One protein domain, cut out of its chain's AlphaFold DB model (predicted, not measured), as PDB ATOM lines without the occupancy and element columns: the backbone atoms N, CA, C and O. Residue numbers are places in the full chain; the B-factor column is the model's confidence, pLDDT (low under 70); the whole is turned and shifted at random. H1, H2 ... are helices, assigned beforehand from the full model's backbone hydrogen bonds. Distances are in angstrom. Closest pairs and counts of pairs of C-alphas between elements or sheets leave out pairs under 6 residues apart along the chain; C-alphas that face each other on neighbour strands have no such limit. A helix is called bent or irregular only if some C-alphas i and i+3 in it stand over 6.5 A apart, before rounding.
ATOM      1  N   ALA A   2      25.393  30.891  49.749       34.72
ATOM      2  CA  ALA A   2      24.781  29.768  49.017       34.72
ATOM      3  C   ALA A   2      25.824  28.888  48.292       34.72
ATOM      4  O   ALA A   2      25.808  27.677  48.454       34.72
ATOM      5  N   GLU A   3      26.813  29.486  47.617       34.47
ATOM      6  CA  GLU A   3      27.917  28.734  46.984       34.47
ATOM      7  C   GLU A   3      28.792  27.959  47.980       34.47
ATOM      8  O   GLU A   3      29.284  26.887  47.657       34.47
ATOM      9  N   ALA A   4      28.958  28.463  49.206       38.53
ATOM     10  CA  ALA A   4      29.795  27.814  50.217       38.53
ATOM     11  C   ALA A   4      29.099  26.606  50.871       38.53
ATOM     12  O   ALA A   4      29.769  25.657  51.251       38.53
ATOM     13  N   LEU A   5      27.762  26.612  50.955       43.06
ATOM     14  CA  LEU A   5      26.974  25.474  51.453       43.06
ATOM     15  C   LEU A   5      26.802  24.352  50.414       43.06
ATOM     16  O   LEU A   5      26.452  23.240  50.790       43.06
ATOM     17  N   LEU A   6      27.054  24.633  49.131       44.44
ATOM     18  CA  LEU A   6      26.984  23.665  48.026       44.44
ATOM     19  C   LEU A   6      28.345  23.036  47.675       44.44
ATOM     20  O   LEU A   6      28.387  22.073  46.919       44.44
ATOM     21  N   MET A   7      29.448  23.571  48.212       40.19
ATOM     22  CA  MET A   7      30.820  23.152  47.880       40.19
ATOM     23  C   MET A   7      31.518  22.346  48.989       40.19
ATOM     24  O   MET A   7      32.605  21.825  48.754       40.19
ATOM     25  N   ASP A   8      30.910  22.206  50.173       38.16
ATOM     26  CA  ASP A   8      31.509  21.485  51.316       38.16
ATOM     27  C   ASP A   8      31.197  19.972  51.332       38.16
ATOM     28  O   ASP A   8      31.644  19.236  52.212       38.16
ATOM     29  N   THR A   9      30.465  19.467  50.335       39.19
ATOM     30  CA  THR A   9      30.269  18.031  50.109       39.19
ATOM     31  C   THR A   9      31.151  17.565  48.962       39.19
ATOM     32  O   THR A   9      30.865  17.797  47.791       39.19
ATOM     33  N   THR A  10      32.242  16.894  49.321       36.56
ATOM     34  CA  THR A  10      33.119  16.110  48.444       36.56
ATOM     35  C   THR A  10      32.375  15.497  47.250       36.56
ATOM     36  O   THR A  10      31.572  14.592  47.451       36.56
ATOM     37  N   GLY A  11      32.660  15.985  46.035       44.22
ATOM     38  CA  GLY A  11      32.400  15.372  44.719       44.22
ATOM     39  C   GLY A  11      31.405  14.206  44.639       44.22
ATOM     40  O   GLY A  11      31.787  13.116  44.218       44.22
ATOM     41  N   SER A  12      30.146  14.430  45.017       53.91
ATOM     42  CA  SER A  12      29.041  13.491  44.801       53.91
ATOM     43  C   SER A  12      28.177  14.001  43.650       53.91
ATOM     44  O   SER A  12      27.852  15.190  43.622       53.91
ATOM     45  N   ALA A  13      27.776  13.114  42.734       54.31
ATOM     46  CA  ALA A  13      26.837  13.421  41.650       54.31
ATOM     47  C   ALA A  13      25.531  14.058  42.176       54.31
ATOM     48  O   ALA A  13      24.960  14.930  41.525       54.31
ATOM     49  N   ASP A  14      25.133  13.710  43.404       59.75
ATOM     50  CA  ASP A  14      23.955  14.261  44.077       59.75
ATOM     51  C   ASP A  14      24.111  15.760  44.400       59.75
ATOM     52  O   ASP A  14      23.143  16.518  44.371       59.75
ATOM     53  N   SER A  15      25.335  16.221  44.688       67.69
ATOM     54  CA  SER A  15      25.623  17.635  44.973       67.69
ATOM     55  C   SER A  15      25.573  18.485  43.703       67.69
ATOM     56  O   SER A  15      25.129  19.634  43.737       67.69
ATOM     57  N   GLU A  16      26.012  17.919  42.578       74.56
ATOM     58  CA  GLU A  16      25.949  18.563  41.265       74.56
ATOM     59  C   GLU A  16      24.501  18.647  40.764       74.56
ATOM     60  O   GLU A  16      24.070  19.704  40.304       74.56
ATOM     61  N   GLU A  17      23.705  17.587  40.941       79.50
ATOM     62  CA  GLU A  17      22.278  17.587  40.602       79.50
ATOM     63  C   GLU A  17      21.491  18.626  41.417       79.50
ATOM     64  O   GLU A  17      20.714  19.401  40.852       79.50
ATOM     65  N   VAL A  18      21.728  18.706  42.733       78.44
ATOM     66  CA  VAL A  18      21.129  19.732  43.604       78.44
ATOM     67  C   VAL A  18      21.512  21.138  43.144       78.44
ATOM     68  O   VAL A  18      20.652  22.019  43.073       78.44
ATOM     69  N   TYR A  19      22.787  21.357  42.818       76.69
ATOM     70  CA  TYR A  19      23.281  22.646  42.344       76.69
ATOM     71  C   TYR A  19      22.609  23.062  41.028       76.69
ATOM     72  O   TYR A  19      22.106  24.181  40.918       76.69
ATOM     73  N   LEU A  20      22.531  22.152  40.053       79.62
ATOM     74  CA  LEU A  20      21.879  22.399  38.765       79.62
ATOM     75  C   LEU A  20      20.375  22.650  38.921       79.62
ATOM     76  O   LEU A  20      19.847  23.584  38.316       79.62
ATOM     77  N   ALA A  21      19.688  21.876  39.765       81.31
ATOM     78  CA  ALA A  21      18.273  22.082  40.064       81.31
ATOM     79  C   ALA A  21      18.022  23.437  40.745       81.31
ATOM     80  O   ALA A  21      17.033  24.112  40.455       81.31
ATOM     81  N   TYR A  22      18.930  23.865  41.628       80.94
ATOM     82  CA  TYR A  22      18.866  25.175  42.269       80.94
ATOM     83  C   TYR A  22      19.095  26.315  41.270       80.94
ATOM     84  O   TYR A  22      18.327  27.276  41.266       80.94
ATOM     85  N   LEU A  23      20.085  26.204  40.380       80.25
ATOM     86  CA  LEU A  23      20.313  27.193  39.322       80.25
ATOM     87  C   LEU A  23      19.131  27.295  38.348       80.25
ATOM     88  O   LEU A  23      18.729  28.401  37.990       80.25
ATOM     89  N   ASP A  24      18.544  26.166  37.949       84.25
ATOM     90  CA  ASP A  24      17.344  26.132  37.104       84.25
ATOM     91  C   ASP A  24      16.145  26.802  37.800       84.25
ATOM     92  O   ASP A  24      15.430  27.607  37.196       84.25
ATOM     93  N   LEU A  25      15.963  26.543  39.099       84.25
ATOM     94  CA  LEU A  25      14.951  27.216  39.908       84.25
ATOM     95  C   LEU A  25      15.191  28.731  39.962       84.25
ATOM     96  O   LEU A  25      14.249  29.491  39.749       84.25
ATOM     97  N   LEU A  26      16.436  29.176  40.172       79.81
ATOM     98  CA  LEU A  26      16.795  30.597  40.154       79.81
ATOM     99  C   LEU A  26      16.520  31.252  38.795       79.81
ATOM    100  O   LEU A  26      15.936  32.334  38.744       79.81
ATOM    101  N   GLY A  27      16.860  30.581  37.693       77.69
ATOM    102  CA  GLY A  27      16.577  31.072  36.342       77.69
ATOM    103  C   GLY A  27      15.081  31.276  36.079       77.69
ATOM    104  O   GLY A  27      14.688  32.202  35.370       77.69
ATOM    105  N   LYS A  28      14.222  30.462  36.702       81.62
ATOM    106  CA  LYS A  28      12.756  30.565  36.598       81.62
ATOM    107  C   LYS A  28      12.143  31.657  37.481       81.62
ATOM    108  O   LYS A  28      10.982  32.000  37.263       81.62
ATOM    109  N   LEU A  29      12.887  32.211  38.441       73.69
ATOM    110  CA  LEU A  29      12.429  33.292  39.324       73.69
ATOM    111  C   LEU A  29      12.632  34.692  38.745       73.69
ATOM    112  O   LEU A  29      12.106  35.652  39.300       73.69
ATOM    113  N   HIS A  30      13.423  34.852  37.684       63.97
ATOM    114  CA  HIS A  30      13.738  36.174  37.124       63.97
ATOM    115  C   HIS A  30      13.226  36.411  35.687       63.97
ATOM    116  O   HIS A  30      13.942  37.012  34.882       63.97
ATOM    117  N   PRO A  31      12.006  35.982  35.297       65.31
ATOM    118  CA  PRO A  31      11.416  36.469  34.061       65.31
ATOM    119  C   PRO A  31      11.023  37.945  34.229       65.31
ATOM    120  O   PRO A  31      10.164  38.284  35.053       65.31
ATOM    121  N   ALA A  32      11.661  38.807  33.434       63.66
ATOM    122  CA  ALA A  32      11.410  40.244  33.414       63.66
ATOM    123  C   ALA A  32       9.920  40.549  33.195       63.66
ATOM    124  O   ALA A  32       9.267  39.928  32.355       63.66
ATOM    125  N   GLY A  33       9.388  41.514  33.948       67.81
ATOM    126  CA  GLY A  33       8.011  41.992  33.788       67.81
ATOM    127  C   GLY A  33       6.938  41.178  34.522       67.81
ATOM    128  O   GLY A  33       5.770  41.576  34.526       67.81
ATOM    129  N   THR A  34       7.305  40.089  35.202       78.75
ATOM    130  CA  THR A  34       6.361  39.319  36.029       78.75
ATOM    131  C   THR A  34       6.086  39.985  37.379       78.75
ATOM    132  O   THR A  34       6.813  40.866  37.837       78.75
ATOM    133  N   ARG A  35       5.016  39.565  38.067       80.31
ATOM    134  CA  ARG A  35       4.734  40.049  39.427       80.31
ATOM    135  C   ARG A  35       5.875  39.724  40.392       80.31
ATOM    136  O   ARG A  35       6.183  40.557  41.232       80.31
ATOM    137  N   LEU A  36       6.528  38.575  40.233       84.31
ATOM    138  CA  LEU A  36       7.677  38.169  41.043       84.31
ATOM    139  C   LEU A  36       8.849  39.166  40.944       84.31
ATOM    140  O   LEU A  36       9.431  39.504  41.967       84.31
ATOM    141  N   ASP A  37       9.117  39.700  39.750       81.62
ATOM    142  CA  ASP A  37      10.111  40.758  39.496       81.62
ATOM    143  C   ASP A  37       9.755  42.055  40.249       81.62
ATOM    144  O   ASP A  37      10.571  42.648  40.944       81.62
ATOM    145  N   LYS A  38       8.469  42.429  40.240       84.25
ATOM    146  CA  LYS A  38       7.962  43.586  41.004       84.25
ATOM    147  C   LYS A  38       8.060  43.384  42.522       84.25
ATOM    148  O   LYS A  38       8.251  44.350  43.258       84.25
ATOM    149  N   ILE A  39       7.898  42.147  43.001       85.00
ATOM    150  CA  ILE A  39       8.115  41.793  44.413       85.00
ATOM    151  C   ILE A  39       9.601  41.917  44.753       85.00
ATOM    152  O   ILE A  39       9.938  42.497  45.782       85.00
ATOM    153  N   ASP A  40      10.476  41.399  43.893       83.94
ATOM    154  CA  ASP A  40      11.929  41.482  44.047       83.94
ATOM    155  C   ASP A  40      12.386  42.946  44.134       83.94
ATOM    156  O   ASP A  40      13.030  43.332  45.111       83.94
ATOM    157  N   ASP A  41      11.931  43.790  43.200       84.50
ATOM    158  CA  ASP A  41      12.176  45.235  43.182       84.50
ATOM    159  C   ASP A  41      11.681  45.941  44.453       84.50
ATOM    160  O   ASP A  41      12.350  46.843  44.966       84.50
ATOM    161  N   TYR A  42      10.529  45.539  44.996       84.44
ATOM    162  CA  TYR A  42      10.028  46.073  46.264       84.44
ATOM    163  C   TYR A  42      10.936  45.688  47.438       84.44
ATOM    164  O   TYR A  42      11.321  46.548  48.232       84.44
ATOM    165  N   LEU A  43      11.334  44.418  47.533       81.88
ATOM    166  CA  LEU A  43      12.158  43.923  48.639       81.88
ATOM    167  C   LEU A  43      13.575  44.509  48.653       81.88
ATOM    168  O   LEU A  43      14.172  44.630  49.723       81.88
ATOM    169  N   ILE A  44      14.114  44.893  47.494       83.00
ATOM    170  CA  ILE A  44      15.410  45.586  47.389       83.00
ATOM    171  C   ILE A  44      15.293  47.115  47.418       83.00
ATOM    172  O   ILE A  44      16.301  47.805  47.271       83.00
ATOM    173  N   GLY A  45      14.083  47.651  47.601       80.56
ATOM    174  CA  GLY A  45      13.831  49.087  47.727       80.56
ATOM    175  C   GLY A  45      13.865  49.876  46.414       80.56
ATOM    176  O   GLY A  45      13.965  51.101  46.453       80.56
ATOM    177  N   ARG A  46      13.783  49.211  45.252       82.88
ATOM    178  CA  ARG A  46      13.617  49.869  43.941       82.88
ATOM    179  C   ARG A  46      12.176  50.300  43.680       82.88
ATOM    180  O   ARG A  46      11.963  51.314  43.022       82.88
ATOM    181  N   ALA A  47      11.200  49.562  44.208       83.19
ATOM    182  CA  ALA A  47       9.786  49.924  44.149       83.19
ATOM    183  C   ALA A  47       9.287  50.454  45.503       83.19
ATOM    184  O   ALA A  47       9.652  49.951  46.563       83.19
ATOM    185  N   SER A  48       8.415  51.466  45.472       75.06
ATOM    186  CA  SER A  48       7.879  52.127  46.673       75.06
ATOM    187  C   SER A  48       6.698  51.398  47.321       75.06
ATOM    188  O   SER A  48       6.311  51.732  48.440       75.06
ATOM    189  N   GLY A  49       6.113  50.408  46.641       79.00
ATOM    190  CA  GLY A  49       4.929  49.695  47.109       79.00
ATOM    191  C   GLY A  49       4.892  48.243  46.655       79.00
ATOM    192  O   GLY A  49       5.380  47.903  45.578       79.00
ATOM    193  N   MET A  50       4.289  47.400  47.493       80.12
ATOM    194  CA  MET A  50       4.103  45.979  47.226       80.12
ATOM    195  C   MET A  50       3.086  45.787  46.086       80.12
ATOM    196  O   MET A  50       1.999  46.371  46.157       80.12
ATOM    197  N   PRO A  51       3.384  44.985  45.044       79.62
ATOM    198  CA  PRO A  51       2.420  44.730  43.981       79.62
ATOM    199  C   PRO A  51       1.185  43.987  44.527       79.62
ATOM    200  O   PRO A  51       1.337  43.028  45.295       79.62
ATOM    201  N   PRO A  52      -0.036  44.390  44.120       72.12
ATOM    202  CA  PRO A  52      -1.275  43.769  44.585       72.12
ATOM    203  C   PRO A  52      -1.315  42.286  44.215       72.12
ATOM    204  O   PRO A  52      -0.737  41.875  43.206       72.12
ATOM    205  N   SER A  53      -1.963  41.465  45.041       69.75
ATOM    206  CA  SER A  53      -2.208  40.058  44.718       69.75
ATOM    207  C   SER A  53      -3.300  39.921  43.663       69.75
ATOM    208  O   SER A  53      -4.244  40.702  43.651       69.75
ATOM    209  N   GLU A  72       1.685  35.216  34.264       79.88
ATOM    210  CA  GLU A  72       1.942  34.933  35.680       79.88
ATOM    211  C   GLU A  72       1.568  33.491  36.050       79.88
ATOM    212  O   GLU A  72       2.345  32.796  36.710       79.88
ATOM    213  N   ARG A  73       0.419  32.990  35.576       81.88
ATOM    214  CA  ARG A  73       0.015  31.588  35.783       81.88
ATOM    215  C   ARG A  73       1.016  30.612  35.175       81.88
ATOM    216  O   ARG A  73       1.297  29.575  35.777       81.88
ATOM    217  N   GLU A  74       1.564  30.933  34.008       83.44
ATOM    218  CA  GLU A  74       2.607  30.134  33.369       83.44
ATOM    219  C   GLU A  74       3.929  30.180  34.133       83.44
ATOM    220  O   GLU A  74       4.563  29.137  34.300       83.44
ATOM    221  N   ALA A  75       4.334  31.348  34.636       84.25
ATOM    222  CA  ALA A  75       5.517  31.481  35.481       84.25
ATOM    223  C   ALA A  75       5.376  30.643  36.765       84.25
ATOM    224  O   ALA A  75       6.258  29.843  37.082       84.25
ATOM    225  N   ILE A  76       4.223  30.726  37.439       86.75
ATOM    226  CA  ILE A  76       3.905  29.899  38.613       86.75
ATOM    227  C   ILE A  76       3.944  28.411  38.253       86.75
ATOM    228  O   ILE A  76       4.526  27.618  38.989       86.75
ATOM    229  N   ALA A  77       3.374  28.009  37.114       85.75
ATOM    230  CA  ALA A  77       3.389  26.614  36.684       85.75
ATOM    231  C   ALA A  77       4.817  26.086  36.445       85.75
ATOM    232  O   ALA A  77       5.099  24.937  36.783       85.75
ATOM    233  N   ARG A  78       5.730  26.911  35.911       86.50
ATOM    234  CA  ARG A  78       7.154  26.551  35.750       86.50
ATOM    235  C   ARG A  78       7.863  26.397  37.100       86.50
ATOM    236  O   ARG A  78       8.681  25.493  37.242       86.50
ATOM    237  N   LEU A  79       7.539  27.245  38.079       88.44
ATOM    238  CA  LEU A  79       8.072  27.150  39.444       88.44
ATOM    239  C   LEU A  79       7.555  25.905  40.170       88.44
ATOM    240  O   LEU A  79       8.334  25.201  40.806       88.44
ATOM    241  N   VAL A  80       6.265  25.592  40.027       89.06
ATOM    242  CA  VAL A  80       5.667  24.351  40.544       89.06
ATOM    243  C   VAL A  80       6.364  23.132  39.939       89.06
ATOM    244  O   VAL A  80       6.765  22.242  40.680       89.06
ATOM    245  N   ASP A  81       6.562  23.106  38.618       87.19
ATOM    246  CA  ASP A  81       7.268  22.017  37.929       87.19
ATOM    247  C   ASP A  81       8.709  21.851  38.443       87.19
ATOM    248  O   ASP A  81       9.156  20.733  38.683       87.19
ATOM    249  N   ALA A  82       9.425  22.953  38.688       87.06
ATOM    250  CA  ALA A  82      10.774  22.912  39.252       87.06
ATOM    251  C   ALA A  82      10.800  22.365  40.692       87.06
ATOM    252  O   ALA A  82      11.612  21.500  41.002       87.06
ATOM    253  N   LEU A  83       9.889  22.824  41.559       87.44
ATOM    254  CA  LEU A  83       9.839  22.421  42.971       87.44
ATOM    255  C   LEU A  83       9.372  20.977  43.174       87.44
ATOM    256  O   LEU A  83       9.881  20.286  44.048       87.44
ATOM    257  N   VAL A  84       8.418  20.503  42.368       86.31
ATOM    258  CA  VAL A  84       7.905  19.121  42.437       86.31
ATOM    259  C   VAL A  84       9.006  18.084  42.210       86.31
ATOM    260  O   VAL A  84       8.923  16.975  42.735       86.31
ATOM    261  N   HIS A  85      10.021  18.446  41.434       82.50
ATOM    262  CA  HIS A  85      11.127  17.576  41.057       82.50
ATOM    263  C   HIS A  85      12.457  18.042  41.655       82.50
ATOM    264  O   HIS A  85      13.520  17.684  41.154       82.50
ATOM    265  N   PHE A  86      12.398  18.891  42.677       84.38
ATOM    266  CA  PHE A  86      13.591  19.378  43.338       84.38
ATOM    267  C   PHE A  86      14.196  18.254  44.197       84.38
ATOM    268  O   PHE A  86      13.448  17.598  44.930       84.38
ATOM    269  N   PRO A  87      15.518  18.008  44.138       80.94
ATOM    270  CA  PRO A  87      16.129  16.924  44.901       80.94
ATOM    271  C   PRO A  87      15.959  17.143  46.410       80.94
ATOM    272  O   PRO A  87      16.263  18.220  46.926       80.94
ATOM    273  N   GLN A  88      15.522  16.111  47.141       76.62
ATOM    274  CA  GLN A  88      15.275  16.201  48.592       76.62
ATOM    275  C   GLN A  88      16.536  16.577  49.389       76.62
ATOM    276  O   GLN A  88      16.456  17.308  50.375       76.62
ATOM    277  N   ALA A  89      17.714  16.129  48.941       74.12
ATOM    278  CA  ALA A  89      18.995  16.498  49.548       74.12
ATOM    279  C   ALA A  89      19.261  18.018  49.496       74.12
ATOM    280  O   ALA A  89      19.992  18.553  50.327       74.12
ATOM    281  N   GLY A  90      18.628  18.723  48.554       70.62
ATOM    282  CA  GLY A  90      18.760  20.161  48.358       70.62
ATOM    283  C   GLY A  90      17.808  21.019  49.185       70.62
ATOM    284  O   GLY A  90      17.929  22.242  49.131       70.62
ATOM    285  N   THR A  91      16.857  20.449  49.935       75.88
ATOM    286  CA  THR A  91      15.865  21.220  50.712       75.88
ATOM    287  C   THR A  91      16.474  22.353  51.563       75.88
ATOM    288  O   THR A  91      15.887  23.440  51.591       75.88
ATOM    289  N   PRO A  92      17.653  22.195  52.208       73.38
ATOM    290  CA  PRO A  92      18.305  23.292  52.929       73.38
ATOM    291  C   PRO A  92      18.649  24.509  52.052       73.38
ATOM    292  O   PRO A  92      18.585  25.642  52.525       73.38
ATOM    293  N   ALA A  93      18.955  24.312  50.765       72.25
ATOM    294  CA  ALA A  93      19.260  25.401  49.834       72.25
ATOM    295  C   ALA A  93      18.040  26.303  49.566       72.25
ATOM    296  O   ALA A  93      18.200  27.498  49.321       72.25
ATOM    297  N   LEU A  94      16.820  25.763  49.679       73.00
ATOM    298  CA  LEU A  94      15.574  26.528  49.533       73.00
ATOM    299  C   LEU A  94      15.306  27.463  50.727       73.00
ATOM    300  O   LEU A  94      14.600  28.461  50.580       73.00
ATOM    301  N   GLN A  95      15.867  27.147  51.900       72.56
ATOM    302  CA  GLN A  95      15.762  27.958  53.122       72.56
ATOM    303  C   GLN A  95      16.810  29.079  53.170       72.56
ATOM    304  O   GLN A  95      16.638  30.066  53.882       72.56
ATOM    305  N   GLY A  96      17.893  28.945  52.400       68.00
ATOM    306  CA  GLY A  96      18.974  29.922  52.352       68.00
ATOM    307  C   GLY A  96      18.576  31.263  51.727       68.00
ATOM    308  O   GLY A  96      17.617  31.375  50.958       68.00
ATOM    309  N   CYS A  97      19.359  32.301  52.037       70.31
ATOM    310  CA  CYS A  97      19.267  33.584  51.341       70.31
ATOM    311  C   CYS A  97      19.613  33.419  49.858       70.31
ATOM    312  O   CYS A  97      20.539  32.683  49.504       70.31
ATOM    313  N   LEU A  98      18.905  34.156  49.005       69.31
ATOM    314  CA  LEU A  98      19.210  34.217  47.581       69.31
ATOM    315  C   LEU A  98      20.576  34.892  47.344       69.31
ATOM    316  O   LEU A  98      20.979  35.770  48.119       69.31
ATOM    317  N   PRO A  99      21.300  34.524  46.269       66.12
ATOM    318  CA  PRO A  99      22.545  35.190  45.903       66.12
ATOM    319  C   PRO A  99      22.345  36.705  45.776       66.12
ATOM    320  O   PRO A  99      21.433  37.164  45.098       66.12
ATOM    321  N   HIS A 100      23.200  37.488  46.438       70.38
ATOM    322  CA  HIS A 100      23.175  38.959  46.413       70.38
ATOM    323  C   HIS A 100      21.878  39.624  46.914       70.38
ATOM    324  O   HIS A 100      21.691  40.825  46.705       70.38
ATOM    325  N   ARG A 101      20.992  38.889  47.599       69.38
ATOM    326  CA  ARG A 101      19.753  39.434  48.168       69.38
ATOM    327  C   ARG A 101      19.699  39.245  49.690       69.38
ATOM    328  O   ARG A 101      20.211  38.255  50.208       69.38
ATOM    329  N   PRO A 102      19.049  40.169  50.424       68.75
ATOM    330  CA  PRO A 102      18.906  40.082  51.877       68.75
ATOM    331  C   PRO A 102      17.738  39.188  52.342       68.75
ATOM    332  O   PRO A 102      17.407  39.193  53.525       68.75
ATOM    333  N   TYR A 103      17.095  38.441  51.441       74.31
ATOM    334  CA  TYR A 103      15.949  37.566  51.723       74.31
ATOM    335  C   TYR A 103      16.107  36.192  51.060       74.31
ATOM    336  O   TYR A 103      16.918  36.007  50.148       74.31
ATOM    337  N   SER A 104      15.334  35.217  51.538       81.44
ATOM    338  CA  SER A 104      15.315  33.851  51.015       81.44
ATOM    339  C   SER A 104      14.335  33.689  49.858       81.44
ATOM    340  O   SER A 104      13.438  34.507  49.633       81.44
ATOM    341  N   LEU A 105      14.489  32.576  49.138       79.69
ATOM    342  CA  LEU A 105      13.540  32.138  48.118       79.69
ATOM    343  C   LEU A 105      12.120  32.003  48.686       79.69
ATOM    344  O   LEU A 105      11.134  32.383  48.056       79.69
ATOM    345  N   LEU A 106      12.032  31.487  49.907       83.69
ATOM    346  CA  LEU A 106      10.793  31.300  50.642       83.69
ATOM    347  C   LEU A 106      10.025  32.617  50.831       83.69
ATOM    348  O   LEU A 106       8.806  32.633  50.668       83.69
ATOM    349  N   THR A 107      10.727  33.727  51.077       84.06
ATOM    350  CA  THR A 107      10.116  35.061  51.157       84.06
ATOM    351  C   THR A 107       9.449  35.463  49.841       84.06
ATOM    352  O   THR A 107       8.301  35.907  49.854       84.06
ATOM    353  N   LEU A 108      10.125  35.270  48.701       84.00
ATOM    354  CA  LEU A 108       9.555  35.578  47.383       84.00
ATOM    355  C   LEU A 108       8.306  34.736  47.096       84.00
ATOM    356  O   LEU A 108       7.266  35.275  46.715       84.00
ATOM    357  N   LEU A 109       8.388  33.420  47.313       85.06
ATOM    358  CA  LEU A 109       7.285  32.497  47.032       85.06
ATOM    359  C   LEU A 109       6.081  32.742  47.957       85.06
ATOM    360  O   LEU A 109       4.936  32.648  47.515       85.06
ATOM    361  N   ALA A 110       6.319  33.119  49.215       84.25
ATOM    362  CA  ALA A 110       5.250  33.461  50.151       84.25
ATOM    363  C   ALA A 110       4.524  34.761  49.780       84.25
ATOM    364  O   ALA A 110       3.296  34.831  49.872       84.25
ATOM    365  N   LEU A 111       5.260  35.773  49.315       85.00
ATOM    366  CA  LEU A 111       4.692  37.044  48.859       85.00
ATOM    367  C   LEU A 111       3.968  36.925  47.512       85.00
ATOM    368  O   LEU A 111       3.030  37.684  47.237       85.00
ATOM    369  N   LEU A 112       4.347  35.942  46.691       84.81
ATOM    370  CA  LEU A 112       3.586  35.588  45.497       84.81
ATOM    371  C   LEU A 112       2.173  35.099  45.856       84.81
ATOM    372  O   LEU A 112       1.246  35.344  45.090       84.81
ATOM    373  N   ALA A 113       1.997  34.521  47.051       82.00
ATOM    374  CA  ALA A 113       0.717  34.097  47.616       82.00
ATOM    375  C   ALA A 113      -0.001  32.968  46.847       82.00
ATOM    376  O   ALA A 113      -1.217  32.820  46.963       82.00
ATOM    377  N   ASP A 114       0.729  32.141  46.087       86.38
ATOM    378  CA  ASP A 114       0.141  30.948  45.466       86.38
ATOM    379  C   ASP A 114       0.092  29.776  46.476       86.38
ATOM    380  O   ASP A 114       1.121  29.396  47.052       86.38
ATOM    381  N   PRO A 115      -1.087  29.162  46.696       85.56
ATOM    382  CA  PRO A 115      -1.252  28.085  47.670       85.56
ATOM    383  C   PRO A 115      -0.470  26.821  47.296       85.56
ATOM    384  O   PRO A 115      -0.013  26.103  48.183       85.56
ATOM    385  N   CYS A 116      -0.307  26.531  46.002       87.69
ATOM    386  CA  CYS A 116       0.379  25.328  45.537       87.69
ATOM    387  C   CYS A 116       1.858  25.369  45.922       87.69
ATOM    388  O   CYS A 116       2.374  24.390  46.459       87.69
ATOM    389  N   LEU A 117       2.509  26.519  45.727       88.19
ATOM    390  CA  LEU A 117       3.908  26.725  46.107       88.19
ATOM    391  C   LEU A 117       4.121  26.554  47.618       88.19
ATOM    392  O   LEU A 117       5.046  25.856  48.026       88.19
ATOM    393  N   LEU A 118       3.242  27.117  48.451       88.31
ATOM    394  CA  LEU A 118       3.347  27.021  49.913       88.31
ATOM    395  C   LEU A 118       3.190  25.585  50.427       88.31
ATOM    396  O   LEU A 118       3.991  25.129  51.244       88.31
ATOM    397  N   PHE A 119       2.185  24.854  49.933       87.75
ATOM    398  CA  PHE A 119       1.997  23.450  50.304       87.75
ATOM    399  C   PHE A 119       3.129  22.558  49.782       87.75
ATOM    400  O   PHE A 119       3.522  21.629  50.486       87.75
ATOM    401  N   LEU A 120       3.679  22.845  48.596       86.88
ATOM    402  CA  LEU A 120       4.832  22.120  48.060       86.88
ATOM    403  C   LEU A 120       6.070  22.301  48.932       86.88
ATOM    404  O   LEU A 120       6.659  21.307  49.349       86.88
ATOM    405  N   LEU A 121       6.418  23.540  49.282       85.75
ATOM    406  CA  LEU A 121       7.543  23.818  50.178       85.75
ATOM    407  C   LEU A 121       7.370  23.109  51.527       85.75
ATOM    408  O   LEU A 121       8.285  22.425  51.982       85.75
ATOM    409  N   ALA A 122       6.179  23.193  52.128       84.50
ATOM    410  CA  ALA A 122       5.886  22.484  53.373       84.50
ATOM    411  C   ALA A 122       6.025  20.958  53.226       84.50
ATOM    412  O   ALA A 122       6.544  20.302  54.127       84.50
ATOM    413  N   SER A 123       5.594  20.390  52.093       81.75
ATOM    414  CA  SER A 123       5.704  18.951  51.819       81.75
ATOM    415  C   SER A 123       7.142  18.477  51.580       81.75
ATOM    416  O   SER A 123       7.449  17.332  51.886       81.75
ATOM    417  N   LEU A 124       8.034  19.358  51.111       77.75
ATOM    418  CA  LEU A 124       9.471  19.089  50.967       77.75
ATOM    419  C   LEU A 124      10.227  19.129  52.309       77.75
ATOM    420  O   LEU A 124      11.438  18.918  52.336       77.75
ATOM    421  N   GLY A 125       9.539  19.422  53.419       74.25
ATOM    422  CA  GLY A 125      10.151  19.571  54.739       74.25
ATOM    423  C   GLY A 125      10.777  20.948  54.973       74.25
ATOM    424  O   GLY A 125      11.597  21.108  55.877       74.25
ATOM    425  N   VAL A 126      10.411  21.957  54.172       80.25
ATOM    426  CA  VAL A 126      10.879  23.331  54.375       80.25
ATOM    427  C   VAL A 126      10.199  23.941  55.602       80.25
ATOM    428  O   VAL A 126       8.972  23.941  55.714       80.25
ATOM    429  N   CYS A 127      10.997  24.492  56.520       76.75
ATOM    430  CA  CYS A 127      10.478  25.215  57.677       76.75
ATOM    431  C   CYS A 127       9.891  26.563  57.228       76.75
ATOM    432  O   CYS A 127      10.618  27.417  56.728       76.75
ATOM    433  N   LEU A 128       8.578  26.758  57.391       76.31
ATOM    434  CA  LEU A 128       7.900  28.005  57.006       76.31
ATOM    435  C   LEU A 128       7.862  29.056  58.134       76.31
ATOM    436  O   LEU A 128       7.326  30.142  57.930       76.31
ATOM    437  N   SER A 129       8.433  28.760  59.307       69.56
ATOM    438  CA  SER A 129       8.382  29.625  60.500       69.56
ATOM    439  C   SER A 129       9.066  30.986  60.319       69.56
ATOM    440  O   SER A 129       8.753  31.935  61.033       69.56
ATOM    441  N   ASP A 130       9.961  31.130  59.338       65.62
ATOM    442  CA  ASP A 130      10.611  32.412  59.022       65.62
ATOM    443  C   ASP A 130       9.610  33.491  58.554       65.62
ATOM    444  O   ASP A 130       9.855  34.699  58.691       65.62
ATOM    445  N   LEU A 131       8.444  33.066  58.054       70.44
ATOM    446  CA  LEU A 131       7.357  33.937  57.602       70.44
ATOM    447  C   LEU A 131       6.552  34.550  58.755       70.44
ATOM    448  O   LEU A 131       5.819  35.513  58.528       70.44
ATOM    449  N   ASP A 132       6.721  34.050  59.983       64.94
ATOM    450  CA  ASP A 132       6.072  34.587  61.186       64.94
ATOM    451  C   ASP A 132       6.789  35.829  61.740       64.94
ATOM    452  O   ASP A 132       6.328  36.461  62.696       64.94
ATOM    453  N   SER A 133       7.915  36.223  61.134       68.00
ATOM    454  CA  SER A 133       8.610  37.449  61.513       68.00
ATOM    455  C   SER A 133       7.721  38.682  61.256       68.00
ATOM    456  O   SER A 133       7.171  38.821  60.163       68.00
ATOM    457  N   PRO A 134       7.596  39.630  62.210       67.94
ATOM    458  CA  PRO A 134       6.698  40.782  62.085       67.94
ATOM    459  C   PRO A 134       6.801  41.574  60.767       67.94
ATOM    460  O   PRO A 134       5.752  41.926  60.222       67.94
ATOM    461  N   PRO A 135       8.003  41.867  60.219       73.75
ATOM    462  CA  PRO A 135       8.098  42.633  58.979       73.75
ATOM    463  C   PRO A 135       7.584  41.852  57.764       73.75
ATOM    464  O   PRO A 135       6.891  42.434  56.935       73.75
ATOM    465  N   LEU A 136       7.863  40.548  57.670       73.00
ATOM    466  CA  LEU A 136       7.419  39.720  56.546       73.00
ATOM    467  C   LEU A 136       5.948  39.346  56.685       73.00
ATOM    468  O   LEU A 136       5.194  39.484  55.726       73.00
ATOM    469  N   PHE A 137       5.516  38.974  57.890       75.00
ATOM    470  CA  PHE A 137       4.137  38.606  58.177       75.00
ATOM    471  C   PHE A 137       3.163  39.721  57.786       75.00
ATOM    472  O   PHE A 137       2.113  39.459  57.205       75.00
ATOM    473  N   ASN A 138       3.509  40.984  58.041       79.56
ATOM    474  CA  ASN A 138       2.653  42.111  57.675       79.56
ATOM    475  C   ASN A 138       2.468  42.270  56.158       79.56
ATOM    476  O   ASN A 138       1.390  42.688  55.741       79.56
ATOM    477  N   LEU A 139       3.460  41.877  55.356       79.00
ATOM    478  CA  LEU A 139       3.419  41.947  53.892       79.00
ATOM    479  C   LEU A 139       2.613  40.808  53.250       79.00
ATOM    480  O   LEU A 139       2.225  40.906  52.088       79.00
ATOM    481  N   LEU A 140       2.338  39.729  53.990       82.88
ATOM    482  CA  LEU A 140       1.572  38.595  53.478       82.88
ATOM    483  C   LEU A 140       0.082  38.930  53.348       82.88
ATOM    484  O   LEU A 140      -0.523  39.546  54.239       82.88
ATOM    485  N   SER A 141      -0.530  38.429  52.273       81.88
ATOM    486  CA  SER A 141      -1.979  38.483  52.081       81.88
ATOM    487  C   SER A 141      -2.713  37.719  53.193       81.88
ATOM    488  O   SER A 141      -2.158  36.835  53.857       81.88
ATOM    489  N   LEU A 142      -3.987  38.058  53.413       81.75
ATOM    490  CA  LEU A 142      -4.818  37.379  54.412       81.75
ATOM    491  C   LEU A 142      -4.939  35.876  54.122       81.75
ATOM    492  O   LEU A 142      -4.929  35.065  55.050       81.75
ATOM    493  N   ASP A 143      -5.014  35.506  52.846       80.06
ATOM    494  CA  ASP A 143      -5.120  34.113  52.423       80.06
ATOM    495  C   ASP A 143      -3.818  33.349  52.664       80.06
ATOM    496  O   ASP A 143      -3.858  32.259  53.237       80.06
ATOM    497  N   THR A 144      -2.660  33.950  52.368       84.62
ATOM    498  CA  THR A 144      -1.359  33.354  52.705       84.62
ATOM    499  C   THR A 144      -1.232  33.115  54.205       84.62
ATOM    500  O   THR A 144      -0.855  32.023  54.623       84.62
ATOM    501  N   LYS A 145      -1.626  34.086  55.038       86.00
ATOM    502  CA  LYS A 145      -1.620  33.938  56.505       86.00
ATOM    503  C   LYS A 145      -2.484  32.764  56.973       86.00
ATOM    504  O   LYS A 145      -2.091  32.028  57.875       86.00
ATOM    505  N   ARG A 146      -3.660  32.568  56.364       85.56
ATOM    506  CA  ARG A 146      -4.552  31.435  56.673       85.56
ATOM    507  C   ARG A 146      -3.936  30.097  56.270       85.56
ATOM    508  O   ARG A 146      -4.031  29.145  57.041       85.56
ATOM    509  N   ILE A 147      -3.300  30.032  55.101       86.12
ATOM    510  CA  ILE A 147      -2.622  28.826  54.612       86.12
ATOM    511  C   ILE A 147      -1.460  28.458  55.538       86.12
ATOM    512  O   ILE A 147      -1.393  27.321  55.998       86.12
ATOM    513  N   LEU A 148      -0.601  29.423  55.876       86.88
ATOM    514  CA  LEU A 148       0.523  29.210  56.794       86.88
ATOM    515  C   LEU A 148       0.050  28.724  58.162       86.88
ATOM    516  O   LEU A 148       0.591  27.754  58.686       86.88
ATOM    517  N   LYS A 149      -1.021  29.321  58.700       85.00
ATOM    518  CA  LYS A 149      -1.632  28.856  59.947       85.00
ATOM    519  C   LYS A 149      -2.128  27.410  59.844       85.00
ATOM    520  O   LYS A 149      -1.865  26.627  60.745       85.00
ATOM    521  N   SER A 150      -2.803  27.043  58.753       85.00
ATOM    522  CA  SER A 150      -3.262  25.663  58.536       85.00
ATOM    523  C   SER A 150      -2.100  24.669  58.483       85.00
ATOM    524  O   SER A 150      -2.200  23.587  59.053       85.00
ATOM    525  N   ILE A 151      -1.007  25.030  57.805       84.25
ATOM    526  CA  ILE A 151       0.202  24.203  57.719       84.25
ATOM    527  C   ILE A 151       0.833  24.051  59.107       84.25
ATOM    528  O   ILE A 151       1.150  22.936  59.516       84.25
ATOM    529  N   HIS A 152       0.963  25.151  59.851       84.12
ATOM    530  CA  HIS A 152       1.518  25.148  61.201       84.12
ATOM    531  C   HIS A 152       0.666  24.314  62.169       84.12
ATOM    532  O   HIS A 152       1.204  23.538  62.958       84.12
ATOM    533  N   ASP A 153      -0.662  24.435  62.111       81.50
ATOM    534  CA  ASP A 153      -1.576  23.652  62.945       81.50
ATOM    535  C   ASP A 153      -1.393  22.145  62.681       81.50
ATOM    536  O   ASP A 153      -1.245  21.373  63.632       81.50
ATOM    537  N   ASP A 154      -1.301  21.723  61.417       80.56
ATOM    538  CA  ASP A 154      -1.055  20.318  61.059       80.56
ATOM    539  C   ASP A 154       0.340  19.836  61.512       80.56
ATOM    540  O   ASP A 154       0.452  18.766  62.119       80.56
ATOM    541  N   GLN A 155       1.389  20.640  61.302       79.25
ATOM    542  CA  GLN A 155       2.760  20.324  61.728       79.25
ATOM    543  C   GLN A 155       2.887  20.224  63.255       79.25
ATOM    544  O   GLN A 155       3.503  19.291  63.767       79.25
ATOM    545  N   SER A 156       2.258  21.140  63.998       77.56
ATOM    546  CA  SER A 156       2.286  21.161  65.467       77.56
ATOM    547  C   SER A 156       1.623  19.932  66.093       77.56
ATOM    548  O   SER A 156       2.009  19.483  67.172       77.56
ATOM    549  N   LEU A 157       0.639  19.363  65.395       77.19
ATOM    550  CA  LEU A 157      -0.076  18.160  65.801       77.19
ATOM    551  C   LEU A 157       0.589  16.875  65.287       77.19
ATOM    552  O   LEU A 157       0.018  15.801  65.480       77.19
ATOM    553  N   ALA A 158       1.755  16.979  64.632       76.19
ATOM    554  CA  ALA A 158       2.434  15.885  63.937       76.19
ATOM    555  C   ALA A 158       1.494  15.116  62.986       76.19
ATOM    556  O   ALA A 158       1.580  13.896  62.845       76.19
ATOM    557  N   ARG A 159       0.542  15.830  62.369       73.94
ATOM    558  CA  ARG A 159      -0.435  15.261  61.439       73.94
ATOM    559  C   ARG A 159       0.075  15.369  60.003       73.94
ATOM    560  O   ARG A 159       0.788  16.318  59.681       73.94
ATOM    561  N   PRO A 160      -0.342  14.451  59.114       77.50
ATOM    562  CA  PRO A 160      -0.123  14.621  57.685       77.50
ATOM    563  C   PRO A 160      -0.738  15.939  57.202       77.50
ATOM    564  O   PRO A 160      -1.882  16.249  57.551       77.50
ATOM    565  N   LEU A 161       0.002  16.683  56.375       81.75
ATOM    566  CA  LEU A 161      -0.449  17.957  55.818       81.75
ATOM    567  C   LEU A 161      -1.751  17.778  55.029       81.75
ATOM    568  O   LEU A 161      -1.825  17.015  54.056       81.75
ATOM    569  N   ARG A 162      -2.796  18.519  55.403       82.69
ATOM    570  CA  ARG A 162      -4.084  18.498  54.703       82.69
ATOM    571  C   ARG A 162      -4.041  19.386  53.465       82.69
ATOM    572  O   ARG A 162      -4.561  20.494  53.444       82.69
ATOM    573  N   ILE A 163      -3.445  18.861  52.397       83.69
ATOM    574  CA  ILE A 163      -3.354  19.568  51.113       83.69
ATOM    575  C   ILE A 163      -4.741  19.618  50.431       83.69
ATOM    576  O   ILE A 163      -5.326  18.547  50.216       83.69
ATOM    577  N   PRO A 164      -5.262  20.803  50.043       86.44
ATOM    578  CA  PRO A 164      -6.526  20.951  49.313       86.44
ATOM    579  C   PRO A 164      -6.566  20.180  47.984       86.44
ATOM    580  O   PRO A 164      -5.542  20.018  47.318       86.44
ATOM    581  N   ARG A 165      -7.761  19.741  47.553       82.62
ATOM    582  CA  ARG A 165      -7.949  18.922  46.334       82.62
ATOM    583  C   ARG A 165      -7.375  19.576  45.076       82.62
ATOM    584  O   ARG A 165      -6.690  18.904  44.310       82.62
ATOM    585  N   ASP A 166      -7.604  20.874  44.888       83.94
ATOM    586  CA  ASP A 166      -7.108  21.598  43.712       83.94
ATOM    587  C   ASP A 166      -5.580  21.688  43.678       83.94
ATOM    588  O   ASP A 166      -4.974  21.564  42.616       83.94
ATOM    589  N   VAL A 167      -4.945  21.828  44.846       83.94
ATOM    590  CA  VAL A 167      -3.483  21.823  44.967       83.94
ATOM    591  C   VAL A 167      -2.932  20.432  44.654       83.94
ATOM    592  O   VAL A 167      -2.019  20.309  43.843       83.94
ATOM    593  N   ARG A 168      -3.535  19.366  45.203       84.38
ATOM    594  CA  ARG A 168      -3.143  17.981  44.876       84.38
ATOM    595  C   ARG A 168      -3.246  17.696  43.378       84.38
ATOM    596  O   ARG A 168      -2.352  17.062  42.824       84.38
TER     597      ARG A 168
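This is residues 2 to 53 and 72 to 168 of the 456 residues of an uncharacterized protein of Puccinia sorghi (UniProt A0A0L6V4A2). Four helices at shallow tilts, H2, H4, H7 and H10, make a bent row, with H5 and H6 inside its bend and H6 nearest the middle. H3 packs on H6, H8 and H9 lie near H6, H11 only grazes H7, and H1 with the protruding residues 8 to 13 lies at one extreme. The printed part has 149 residues with eleven named helices, H1 to H11 in chain order, and no named strand: all helix. It is compact, with a radius of gyration of the C-alphas of 15.4 A and spans of 44 by 41 by 29 A.

H1, residues 2 to 6, begins at C-alpha 2, (24.781, 29.768, 49.017). H2, residues 13 to 29, is the longest helix at 24.7 A; H3 is residues 35 to 43. After the cut, H4, residues 72 to 84, begins at (1.942, 34.933, 35.680) and is 18.2 A long. H5, residues 88 to 95, is irregular: C-alphas 89 and 92 are 7.6 A apart. H6 is residues 105 to 112, H7 115 to 123, H8 129 to 132 and H9 134 to 139. H10, residues 142 to 156, is 20.9 A long. H11, residues 165 to 168, ends at (-3.143, 17.981, 44.876).

H7 is the hub, touching four helices. Residues 79 to 84 of H4 touch it the same way at a shallow tilt of 12 degrees, closest at the C-alphas of Val 80 and Leu 117, 6.3 A. H10 touches H7 the same way at 21 degrees, closest at C-alphas 115 and 147, 7.1 A. H6 touches H7 only at the corner, closest at C-alphas 110 and 118, 6.7 A. H11 only just touches H7, with 3 pairs of C-alphas within 8 A. H2 touches H4 opposite ways at 11 degrees, closest at C-alphas 25 and 82, 6.0 A. H2 touches H5 at a steep 43 degrees, closest at C-alphas 18 and 90, 5.3 A. H5 touches H6, closest at C-alphas 94 and 105, 6.1 A. H3 touches H6 at a steep 65 degrees, closest at C-alphas 36 and 112, 6.6 A. H1, H8 and H9 touch no helix. Every O i to N i+4 pair is within hydrogen-bond range in H1, H2, H3, H4, H6, H7 and H10; H9 has 1 of 2, and H5 0 of 4 but 4 of 5 O i to N i+3 pairs; H8 and H11 are too short for an O i to N i+4 pair.

The farthest C-alphas, Gly 11 and Leu 142, are 44.3 A apart. Residues 54 to 71 are not printed; C-alphas 53 and 72 are 11.2 A apart. Of the links printed whole, none is long. Mean pLDDT of the printed part is 76.4; 29 residues are under 70, among them 2 to 15.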